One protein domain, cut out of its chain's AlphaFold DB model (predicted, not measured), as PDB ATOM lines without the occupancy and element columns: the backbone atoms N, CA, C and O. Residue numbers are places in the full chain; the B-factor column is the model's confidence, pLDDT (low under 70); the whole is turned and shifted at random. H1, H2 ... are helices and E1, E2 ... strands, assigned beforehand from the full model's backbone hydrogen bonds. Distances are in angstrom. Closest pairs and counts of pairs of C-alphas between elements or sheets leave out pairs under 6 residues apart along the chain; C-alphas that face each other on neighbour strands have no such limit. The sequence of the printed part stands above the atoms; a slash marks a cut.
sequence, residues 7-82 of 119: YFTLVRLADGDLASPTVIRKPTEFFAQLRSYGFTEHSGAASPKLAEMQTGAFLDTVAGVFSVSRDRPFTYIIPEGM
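AT A GLANCE: This is residues 7 to 82 of the 119 residues of an uncharacterized protein of Agrobacterium tumefaciens str. B6 (UniProt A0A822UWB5). A curled antiparallel sheet of five strands wraps round one long helix, H2, like part of a barrel with H2 in its hollow. The short helix H1 sits at one end of the sheet, past the end of E4, and the last residues, 77 to 82, run on beyond E5 away from the body. The printed part has 76 residues, with named elements in the order E1, E2, E3, E4, H1, H2, E5, and the sheet's order is E4, E3, E2, E1, E5. The class is mixed, helices and strands; the whole is compact, with a radius of gyration of the C-alphas of 12.2 A and spans of 33 by 31 by 17 A.

IN THESE COORDINATES: E1, residues 11 to 13, begins with C-alpha 11 at (-6.164, -36.943, -4.634). E2, residues 18 to 25, is 22.4 A long from first to last C-alpha; E3, residues 29 to 35, is 20.1 A long; E4, residues 40 to 46, is 20.9 A long. H1 covers residues 48 to 51. H2, residues 55 to 70, is 21.9 A long and begins with C-alpha 55 at (-10.222, -32.316, 10.100). E5, residues 74 to 76, ends with C-alpha 76 at (-8.320, -38.398, -0.850).

HOW THE PARTS SIT: E1 to E4 form a meander, each strand the antiparallel neighbour of the one before, and E1 and E2, E2 and E3, and E3 and E4 are hairpins. The pairing of E2 is staggered: its residues 18 to 19 pair with E1, with N 11 and O 19 at 2.9 A, and its residues 20 to 25 pair with E3, with N 22 and O 33 at 2.8 A. Residues 7 to 8 also pair with residues 22 to 23 of E2, antiparallel. Between E3 and E4, N 32 and O 43 are 2.8 A apart, and between E1 and E5, N 12 and O 75 are 2.9 A apart, each within hydrogen-bond range. The sheet is strongly twisted, with E4 and E5 as edge strands. It curls round H2, and with H2 on one face it makes two layers, a helix layer and a sheet layer. The closest C-alphas of H2 and E4 are those of Phe 66 and Ser 43, 6.5 A apart; those of H2 and E5 are Ala 63 and Phe 74, 6.2 A apart. H2 and E2 are near each other, with 9 pairs of C-alphas within 10 A. H1 only grazes the sheet, and is close to H2 but not clearly touching, with the C-alphas of Leu 50 and Phe 58 closest at 7.0 A. E4 and E5 are apart. In H2 every O i to N i+4 pair is within hydrogen-bond range; H1 is too short for such a pair.

THE WHOLE: The C-alphas farthest apart, those of Pro 48 and Gly 81, are 34.8 A apart. The printed part has no cut, and each link between named elements is tight. The mean pLDDT of the printed part is 94.9, and no printed residue is under 70.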
ATOM      1  N   TYR A   7      -3.287 -27.542   4.432       93.44
ATOM      2  CA  TYR A   7      -3.424 -28.939   4.023       93.44
ATOM      3  C   TYR A   7      -2.984 -29.103   2.571       93.44
ATOM      4  O   TYR A   7      -3.446 -28.368   1.703       93.44
ATOM      5  N   PHE A   8      -2.130 -30.088   2.298       90.81
ATOM      6  CA  PHE A   8      -1.751 -30.473   0.939       90.81
ATOM      7  C   PHE A   8      -1.479 -31.975   0.857       90.81
ATOM      8  O   PHE A   8      -0.778 -32.553   1.701       90.81
ATOM      9  N   THR A   9      -2.052 -32.613  -0.158       92.06
ATOM     10  CA  THR A   9      -1.979 -34.064  -0.371       92.06
ATOM     11  C   THR A   9      -2.237 -34.405  -1.842       92.06
ATOM     12  O   THR A   9      -2.495 -33.510  -2.643       92.06
ATOM     13  N   LEU A  10      -2.146 -35.683  -2.202       94.31
ATOM     14  CA  LEU A  10      -2.586 -36.198  -3.496       94.31
ATOM     15  C   LEU A  10      -4.030 -36.699  -3.405       94.31
ATOM     16  O   LEU A  10      -4.442 -37.302  -2.410       94.31
ATOM     17  N   VAL A  11      -4.791 -36.457  -4.465       97.25
ATOM     18  CA  VAL A  11      -6.164 -36.943  -4.634       97.25
ATOM     19  C   VAL A  11      -6.311 -37.634  -5.976       97.25
ATOM     20  O   VAL A  11      -5.524 -37.408  -6.898       97.25
ATOM     21  N   ARG A  12      -7.347 -38.461  -6.079       97.62
ATOM     22  CA  ARG A  12      -7.774 -39.079  -7.327       97.62
ATOM     23  C   ARG A  12      -9.060 -38.420  -7.807       97.62
ATOM     24  O   ARG A  12     -10.041 -38.400  -7.063       97.62
ATOM     25  N   LEU A  13      -9.031 -37.879  -9.018       97.12
ATOM     26  CA  LEU A  13     -10.195 -37.345  -9.719       97.12
ATOM     27  C   LEU A  13     -11.118 -38.489 -10.173       97.12
ATOM     28  O   LEU A  13     -10.713 -39.655 -10.199       97.12
ATOM     29  N   ALA A  14     -12.367 -38.175 -10.518       95.06
ATOM     30  CA  ALA A  14     -13.342 -39.191 -10.929       95.06
ATOM     31  C   ALA A  14     -13.011 -39.885 -12.263       95.06
ATOM     32  O   ALA A  14     -13.403 -41.033 -12.458       95.06
ATOM     33  N   ASP A  15     -12.266 -39.226 -13.149       92.81
ATOM     34  CA  ASP A  15     -11.719 -39.804 -14.387       92.81
ATOM     35  C   ASP A  15     -10.485 -40.699 -14.146       92.81
ATOM     36  O   ASP A  15     -10.008 -41.364 -15.063       92.81
ATOM     37  N   GLY A  16     -10.004 -40.769 -12.902       94.12
ATOM     38  CA  GLY A  16      -8.859 -41.573 -12.491       94.12
ATOM     39  C   GLY A  16      -7.542 -40.802 -12.423       94.12
ATOM     40  O   GLY A  16      -6.592 -41.329 -11.827       94.12
ATOM     41  N   ASP A  17      -7.490 -39.572 -12.940       95.25
ATOM     42  CA  ASP A  17      -6.286 -38.749 -12.935       95.25
ATOM     43  C   ASP A  17      -5.894 -38.307 -11.522       95.25
ATOM     44  O   ASP A  17      -6.682 -38.301 -10.568       95.25
ATOM     45  N   LEU A  18      -4.621 -37.944 -11.378       96.75
ATOM     46  CA  LEU A  18      -4.089 -37.412 -10.133       96.75
ATOM     47  C   LEU A  18      -4.168 -35.889 -10.121       96.75
ATOM     48  O   LEU A  18      -3.874 -35.209 -11.107       96.75
ATOM     49  N   ALA A  19      -4.503 -35.358  -8.953       96.19
ATOM     50  CA  ALA A  19      -4.445 -33.936  -8.670       96.19
ATOM     51  C   ALA A  19      -3.890 -33.692  -7.264       96.19
ATOM     52  O   ALA A  19      -3.804 -34.601  -6.432       96.19
ATOM     53  N   SER A  20      -3.514 -32.450  -6.990       94.50
ATOM     54  CA  SER A  20      -3.102 -31.996  -5.670       94.50
ATOM     55  C   SER A  20      -3.979 -30.830  -5.217       94.50
ATOM     56  O   SER A  20      -3.932 -29.748  -5.812       94.50
ATOM     57  N   PRO A  21      -4.815 -31.020  -4.181       94.06
ATOM     58  CA  PRO A  21      -5.438 -29.915  -3.495       94.06
ATOM     59  C   PRO A  21      -4.462 -29.285  -2.514       94.06
ATOM     60  O   PRO A  21      -3.718 -29.964  -1.799       94.06
ATOM     61  N   THR A  22      -4.598 -27.980  -2.399       92.56
ATOM     62  CA  THR A  22      -4.033 -27.184  -1.325       92.56
ATOM     63  C   THR A  22      -5.129 -26.390  -0.695       92.56
ATOM     64  O   THR A  22      -5.866 -25.713  -1.400       92.56
ATOM     65  N   VAL A  23      -5.201 -26.435   0.627       94.06
ATOM     66  CA  VAL A  23      -6.287 -25.835   1.382       94.06
ATOM     67  C   VAL A  23      -5.721 -24.985   2.507       94.06
ATOM     68  O   VAL A  23      -5.002 -25.481   3.373       94.06
ATOM     69  N   ILE A  24      -6.098 -23.712   2.513       92.94
ATOM     70  CA  ILE A  24      -5.904 -22.790   3.625       92.94
ATOM     71  C   ILE A  24      -7.179 -22.796   4.445       92.94
ATOM     72  O   ILE A  24      -8.230 -22.370   3.960       92.94
ATOM     73  N   ARG A  25      -7.084 -23.229   5.697       93.38
ATOM     74  CA  ARG A  25      -8.214 -23.170   6.622       93.38
ATOM     75  C   ARG A  25      -8.135 -21.911   7.477       93.38
ATOM     76  O   ARG A  25      -7.128 -21.655   8.129       93.38
ATOM     77  N   LYS A  26      -9.213 -21.136   7.511       93.19
ATOM     78  CA  LYS A  26      -9.445 -20.077   8.499       93.19
ATOM     79  C   LYS A  26     -10.655 -20.457   9.366       93.19
ATOM     80  O   LYS A  26     -11.366 -21.401   9.020       93.19
ATOM     81  N   PRO A  27     -10.915 -19.756  10.487       93.50
ATOM     82  CA  PRO A  27     -12.000 -20.133  11.394       93.50
ATOM     83  C   PRO A  27     -13.370 -20.224  10.713       93.50
ATOM     84  O   PRO A  27     -14.123 -21.144  10.985       93.50
ATOM     85  N   THR A  28     -13.688 -19.307   9.802       95.50
ATOM     86  CA  THR A  28     -15.021 -19.219   9.182       95.50
ATOM     87  C   THR A  28     -14.993 -19.306   7.665       95.50
ATOM     88  O   THR A  28     -16.020 -19.101   7.027       95.50
ATOM     89  N   GLU A  29     -13.840 -19.589   7.067       96.38
ATOM     90  CA  GLU A  29     -13.695 -19.711   5.620       96.38
ATOM     91  C   GLU A  29     -12.524 -20.620   5.260       96.38
ATOM     92  O   GLU A  29     -11.617 -20.845   6.065       96.38
ATOM     93  N   PHE A  30     -12.517 -21.124   4.034       95.31
ATOM     94  CA  PHE A  30     -11.334 -21.746   3.463       95.31
ATOM     95  C   PHE A  30     -11.129 -21.303   2.021       95.31
ATOM     96  O   PHE A  30     -12.080 -20.993   1.304       95.31
ATOM     97  N   PHE A  31      -9.870 -21.343   1.605       93.38
ATOM     98  CA  PHE A  31      -9.459 -21.153   0.221       93.38
ATOM     99  C   PHE A  31      -8.729 -22.403  -0.215       93.38
ATOM    100  O   PHE A  31      -7.855 -22.888   0.506       93.38
ATOM    101  N   ALA A  32      -9.081 -22.927  -1.378       93.56
ATOM    102  CA  ALA A  32      -8.465 -24.113  -1.915       93.56
ATOM    103  C   ALA A  32      -8.115 -23.958  -3.393       93.56
ATOM    104  O   ALA A  32      -8.861 -23.369  -4.172       93.56
ATOM    105  N   GLN A  33      -6.981 -24.527  -3.771       93.62
ATOM    106  CA  GLN A  33      -6.549 -24.702  -5.150       93.62
ATOM    107  C   GLN A  33      -6.486 -26.201  -5.431       93.62
ATOM    108  O   GLN A  33      -5.926 -26.933  -4.624       93.62
ATOM    109  N   LEU A  34      -7.027 -26.650  -6.558       94.44
ATOM    110  CA  LEU A  34      -6.878 -28.008  -7.071       94.44
ATOM    111  C   LEU A  34      -6.089 -27.939  -8.375       94.44
ATOM    112  O   LEU A  34      -6.496 -27.249  -9.312       94.44
ATOM    113  N   ARG A  35      -4.955 -28.635  -8.424       93.44
ATOM    114  CA  ARG A  35      -4.044 -28.607  -9.570       93.44
ATOM    115  C   ARG A  35      -3.819 -30.004 -10.135       93.44
ATOM    116  O   ARG A  35      -3.562 -30.940  -9.385       93.44
ATOM    117  N   SER A  36      -3.843 -30.118 -11.457       93.56
ATOM    118  CA  SER A  36      -3.389 -31.287 -12.216       93.56
ATOM    119  C   SER A  36      -2.522 -30.834 -13.404       93.56
ATOM    120  O   SER A  36      -2.233 -29.646 -13.548       93.56
ATOM    121  N   TYR A  37      -2.068 -31.762 -14.251       87.38
ATOM    122  CA  TYR A  37      -1.238 -31.460 -15.426       87.38
ATOM    123  C   TYR A  37      -1.958 -30.549 -16.438       87.38
ATOM    124  O   TYR A  37      -1.321 -29.706 -17.063       87.38
ATOM    125  N   GLY A  38      -3.283 -30.680 -16.562       87.81
ATOM    126  CA  GLY A  38      -4.091 -29.941 -17.538       87.81
ATOM    127  C   GLY A  38      -4.890 -28.755 -16.991       87.81
ATOM    128  O   GLY A  38      -5.503 -28.043 -17.782       87.81
ATOM    129  N   PHE A  39      -4.927 -28.534 -15.672       90.69
ATOM    130  CA  PHE A  39      -5.735 -27.456 -15.095       90.69
ATOM    131  C   PHE A  39      -5.262 -26.999 -13.713       90.69
ATOM    132  O   PHE A  39      -4.647 -27.749 -12.950       90.69
ATOM    133  N   THR A  40      -5.652 -25.770 -13.379       91.94
ATOM    134  CA  THR A  40      -5.596 -25.205 -12.030       91.94
ATOM    135  C   THR A  40      -6.924 -24.522 -11.749       91.94
ATOM    136  O   THR A  40      -7.305 -23.583 -12.447       91.94
ATOM    137  N   GLU A  41      -7.627 -24.968 -10.717       92.69
ATOM    138  CA  GLU A  41      -8.919 -24.416 -10.324       92.69
ATOM    139  C   GLU A  41      -8.905 -23.997  -8.858       92.69
ATOM    140  O   GLU A  41      -8.221 -24.588  -8.027       92.69
ATOM    141  N   HIS A  42      -9.685 -22.969  -8.532       93.12
ATOM    142  CA  HIS A  42      -9.768 -22.420  -7.183       93.12
ATOM    143  C   HIS A  42     -11.193 -22.534  -6.670       93.12
ATOM    144  O   HIS A  42     -12.135 -22.219  -7.392       93.12
ATOM    145  N   SER A  43     -11.383 -22.931  -5.422       94.88
ATOM    146  CA  SER A  43     -12.689 -22.864  -4.777       94.88
ATOM    147  C   SER A  43     -12.541 -22.521  -3.303       94.88
ATOM    148  O   SER A  43     -11.452 -22.554  -2.738       94.88
ATOM    149  N   GLY A  44     -13.639 -22.137  -2.681       94.88
ATOM    150  CA  GLY A  44     -13.670 -21.723  -1.293       94.88
ATOM    151  C   GLY A  44     -15.101 -21.611  -0.816       94.88
ATOM    152  O   GLY A  44     -16.034 -21.510  -1.612       94.88
ATOM    153  N   ALA A  45     -15.272 -21.633   0.494       95.75
ATOM    154  CA  ALA A  45     -16.556 -21.376   1.111       95.75
ATOM    155  C   ALA A  45     -16.347 -20.656   2.436       95.75
ATOM    156  O   ALA A  45     -15.336 -20.856   3.110       95.75
ATOM    157  N   ALA A  46     -17.339 -19.855   2.815       96.50
ATOM    158  CA  ALA A  46     -17.420 -19.221   4.118       96.50
ATOM    159  C   ALA A  46     -18.628 -19.777   4.880       96.50
ATOM    160  O   ALA A  46     -19.734 -19.858   4.348       96.50
ATOM    161  N   SER A  47     -18.413 -20.195   6.123       95.56
ATOM    162  CA  SER A  47     -19.453 -20.668   7.030       95.56
ATOM    163  C   SER A  47     -18.948 -20.644   8.476       95.56
ATOM    164  O   SER A  47     -17.858 -21.158   8.739       95.56
ATOM    165  N   PRO A  48     -19.744 -20.149   9.443       94.19
ATOM    166  CA  PRO A  48     -19.403 -20.234  10.865       94.19
ATOM    167  C   PRO A  48     -19.154 -21.670  11.349       94.19
ATOM    168  O   PRO A  48     -18.334 -21.883  12.235       94.19
ATOM    169  N   LYS A  49     -19.801 -22.668  10.726       94.31
ATOM    170  CA  LYS A  49     -19.652 -24.090  11.091       94.31
ATOM    171  C   LYS A  49     -18.232 -24.621  10.875       94.31
ATOM    172  O   LYS A  49     -17.863 -25.615  11.488       94.31
ATOM    173  N   LEU A  50     -17.432 -23.974  10.021       93.69
ATOM    174  CA  LEU A  50     -16.050 -24.387   9.754       93.69
ATOM    175  C   LEU A  50     -15.160 -24.298  10.999       93.69
ATOM    176  O   LEU A  50     -14.178 -25.038  11.073       93.69
ATOM    177  N   ALA A  51     -15.500 -23.454  11.976       92.19
ATOM    178  CA  ALA A  51     -14.697 -23.263  13.184       92.19
ATOM    179  C   ALA A  51     -14.684 -24.517  14.067       92.19
ATOM    180  O   ALA A  51     -13.683 -24.817  14.710       92.19
ATOM    181  N   GLU A  52     -15.786 -25.262  14.055       93.94
ATOM    182  CA  GLU A  52     -16.028 -26.408  14.936       93.94
ATOM    183  C   GLU A  52     -15.766 -27.751  14.237       93.94
ATOM    184  O   GLU A  52     -15.758 -28.804  14.875       93.94
ATOM    185  N   MET A  53     -15.548 -27.748  12.917       96.31
ATOM    186  CA  MET A  53     -15.359 -28.980  12.153       96.31
ATOM    187  C   MET A  53     -14.057 -29.694  12.523       96.31
ATOM    188  O   MET A  53     -12.970 -29.117  12.521       96.31
ATOM    189  N   GLN A  54     -14.137 -31.000  12.741       96.19
ATOM    190  CA  GLN A  54     -12.938 -31.832  12.796       96.19
ATOM    191  C   GLN A  54     -12.316 -31.967  11.400       96.19
ATOM    192  O   GLN A  54     -13.008 -31.845  10.386       96.19
ATOM    193  N   THR A  55     -11.014 -32.253  11.341       95.88
ATOM    194  CA  THR A  55     -10.222 -32.316  10.100       95.88
ATOM    195  C   THR A  55     -10.849 -33.210   9.033       95.88
ATOM    196  O   THR A  55     -10.908 -32.815   7.875       95.88
ATOM    197  N   GLY A  56     -11.397 -34.370   9.413       96.88
ATOM    198  CA  GLY A  56     -12.085 -35.263   8.472       96.88
ATOM    199  C   GLY A  56     -13.289 -34.603   7.798       96.88
ATOM    200  O   GLY A  56     -13.321 -34.494   6.577       96.88
ATOM    201  N   ALA A  57     -14.229 -34.084   8.592       97.38
ATOM    202  CA  ALA A  57     -15.420 -33.401   8.078       97.38
ATOM    203  C   ALA A  57     -15.070 -32.141   7.268       97.38
ATOM    204  O   ALA A  57     -15.725 -31.831   6.272       97.38
ATOM    205  N   PHE A  58     -14.020 -31.425   7.676       97.44
ATOM    206  CA  PHE A  58     -13.504 -30.278   6.939       97.44
ATOM    207  C   PHE A  58     -12.984 -30.681   5.552       97.44
ATOM    208  O   PHE A  58     -13.394 -30.091   4.554       97.44
ATOM    209  N   LEU A  59     -12.126 -31.699   5.467       97.06
ATOM    210  CA  LEU A  59     -11.585 -32.179   4.193       97.06
ATOM    211  C   LEU A  59     -12.692 -32.743   3.286       97.06
ATOM    212  O   LEU A  59     -12.738 -32.422   2.100       97.06
ATOM    213  N   ASP A  60     -13.646 -33.488   3.843       97.19
ATOM    214  CA  ASP A  60     -14.800 -33.987   3.085       97.19
ATOM    215  C   ASP A  60     -15.669 -32.825   2.548       97.19
ATOM    216  O   ASP A  60     -16.156 -32.875   1.417       97.19
ATOM    217  N   THR A  61     -15.786 -31.722   3.301       97.31
ATOM    218  CA  THR A  61     -16.448 -30.486   2.837       97.31
ATOM    219  C   THR A  61     -15.705 -29.848   1.662       97.31
ATOM    220  O   THR A  61     -16.342 -29.429   0.696       97.31
ATOM    221  N   VAL A  62     -14.370 -29.787   1.704       97.31
ATOM    222  CA  VAL A  62     -13.563 -29.256   0.592       97.31
ATOM    223  C   VAL A  62     -13.798 -30.071  -0.683       97.31
ATOM    224  O   VAL A  62     -14.047 -29.487  -1.738       97.31
ATOM    225  N   ALA A  63     -13.772 -31.403  -0.588       97.50
ATOM    226  CA  ALA A  63     -14.057 -32.284  -1.723       97.50
ATOM    227  C   ALA A  63     -15.472 -32.063  -2.281       97.50
ATOM    228  O   ALA A  63     -15.652 -31.928  -3.494       97.50
ATOM    229  N   GLY A  64     -16.472 -31.936  -1.402       97.56
ATOM    230  CA  GLY A  64     -17.846 -31.617  -1.791       97.56
ATOM    231  C   GLY A  64     -17.966 -30.274  -2.518       97.56
ATOM    232  O   GLY A  64     -18.658 -30.180  -3.532       97.56
ATOM    233  N   VAL A  65     -17.251 -29.244  -2.059       97.44
ATOM    234  CA  VAL A  65     -17.251 -27.928  -2.708       97.44
ATOM    235  C   VAL A  65     -16.658 -27.997  -4.115       97.44
ATOM    236  O   VAL A  65     -17.253 -27.427  -5.027       97.44
ATOM    237  N   PHE A  66     -15.546 -28.700  -4.342       97.12
ATOM    238  CA  PHE A  66     -15.008 -28.872  -5.701       97.12
ATOM    239  C   PHE A  66     -15.940 -29.678  -6.606       97.12
ATOM    240  O   PHE A  66     -16.154 -29.288  -7.753       97.12
ATOM    241  N   SER A  67     -16.549 -30.739  -6.078       96.94
ATOM    242  CA  SER A  67     -17.550 -31.522  -6.805       96.94
ATOM    243  C   SER A  67     -18.699 -30.640  -7.308       96.94
ATOM    244  O   SER A  67     -19.007 -30.642  -8.492       96.94
ATOM    245  N   VAL A  68     -19.272 -29.800  -6.440       96.31
ATOM    246  CA  VAL A  68     -20.446 -28.980  -6.787       96.31
ATOM    247  C   VAL A  68     -20.088 -27.717  -7.574       96.31
ATOM    248  O   VAL A  68     -20.740 -27.395  -8.560       96.31
ATOM    249  N   SER A  69     -19.086 -26.957  -7.127       94.19
ATOM    250  CA  SER A  69     -18.803 -25.617  -7.674       94.19
ATOM    251  C   SER A  69     -17.941 -25.628  -8.932       94.19
ATOM    252  O   SER A  69     -17.906 -24.632  -9.658       94.19
ATOM    253  N   ARG A  70     -17.209 -26.721  -9.165       93.25
ATOM    254  CA  ARG A  70     -16.243 -26.843 -10.260       93.25
ATOM    255  C   ARG A  70     -16.461 -28.063 -11.144       93.25
ATOM    256  O   ARG A  70     -15.736 -28.206 -12.119       93.25
ATOM    257  N   ASP A  71     -17.432 -28.919 -10.820       95.00
ATOM    258  CA  ASP A  71     -17.614 -30.216 -11.481       95.00
ATOM    259  C   ASP A  71     -16.320 -31.058 -11.440       95.00
ATOM    260  O   ASP A  71     -15.917 -31.713 -12.400       95.00
ATOM    261  N   ARG A  72     -15.614 -30.991 -10.295       95.69
ATOM    262  CA  ARG A  72     -14.364 -31.727 -10.022       95.69
ATOM    263  C   ARG A  72     -14.487 -32.628  -8.794       95.69
ATOM    264  O   ARG A  72     -13.861 -32.356  -7.765       95.69
ATOM    265  N   PRO A  73     -15.287 -33.701  -8.850       96.69
ATOM    266  CA  PRO A  73     -15.295 -34.701  -7.792       96.69
ATOM    267  C   PRO A  73     -13.923 -35.378  -7.663       96.69
ATOM    268  O   PRO A  73     -13.310 -35.780  -8.656       96.69
ATOM    269  N   PHE A  74     -13.448 -35.534  -6.425       97.12
ATOM    270  CA  PHE A  74     -12.211 -36.249  -6.119       97.12
ATOM    271  C   PHE A  74     -12.297 -36.996  -4.786       97.12
ATOM    272  O   PHE A  74     -13.126 -36.689  -3.930       97.12
ATOM    273  N   THR A  75     -11.392 -37.954  -4.590       97.31
ATOM    274  CA  THR A  75     -11.212 -38.678  -3.325       97.31
ATOM    275  C   THR A  75      -9.783 -38.542  -2.809       97.31
ATOM    276  O   THR A  75      -8.820 -38.524  -3.579       97.31
ATOM    277  N   TYR A  76      -9.632 -38.430  -1.489       96.44
ATOM    278  CA  TYR A  76      -8.320 -38.398  -0.850       96.44
ATOM    279  C   TYR A  76      -7.637 -39.761  -0.931       96.44
ATOM    280  O   TYR A  76      -8.230 -40.777  -0.572       96.44
ATOM    281  N   ILE A  77      -6.374 -39.770  -1.361       96.81
ATOM    282  CA  ILE A  77      -5.563 -40.985  -1.378       96.81
ATOM    283  C   ILE A  77      -5.003 -41.196   0.029       96.81
ATOM    284  O   ILE A  77      -4.166 -40.426   0.502       96.81
ATOM    285  N   ILE A  78      -5.483 -42.244   0.695       95.56
ATOM    286  CA  ILE A  78      -4.972 -42.699   1.990       95.56
ATOM    287  C   ILE A  78      -3.920 -43.784   1.716       95.56
ATOM    288  O   ILE A  78      -4.209 -44.688   0.926       95.56
ATOM    289  N   PRO A  79      -2.715 -43.710   2.313       94.19
ATOM    290  CA  PRO A  79      -1.699 -44.747   2.160       94.19
ATOM    291  C   PRO A  79      -2.229 -46.137   2.524       94.19
ATOM    292  O   PRO A  79      -2.976 -46.298   3.489       94.19
ATOM    293  N   GLU A  80      -1.822 -47.148   1.760       95.19
ATOM    294  CA  GLU A  80      -2.201 -48.533   2.034       95.19
ATOM    295  C   GLU A  80      -1.726 -48.962   3.431       95.19
ATOM    296  O   GLU A  80      -0.626 -48.620   3.862       95.19
ATOM    297  N   GLY A  81      -2.583 -49.679   4.159       94.62
ATOM    298  CA  GLY A  81      -2.309 -50.118   5.530       94.62
ATOM    299  C   GLY A  81      -2.452 -49.034   6.606       94.62
ATOM    300  O   GLY A  81      -2.424 -49.375   7.785       94.62
ATOM    301  N   MET A  82      -2.661 -47.762   6.243       97.00
ATOM    302  CA  MET A  82      -2.870 -46.674   7.202       97.00
ATOM    303  C   MET A  82      -4.365 -46.492   7.523       97.00
ATOM    304  O   MET A  82      -5.164 -46.208   6.624       97.00
TER     305      MET A  82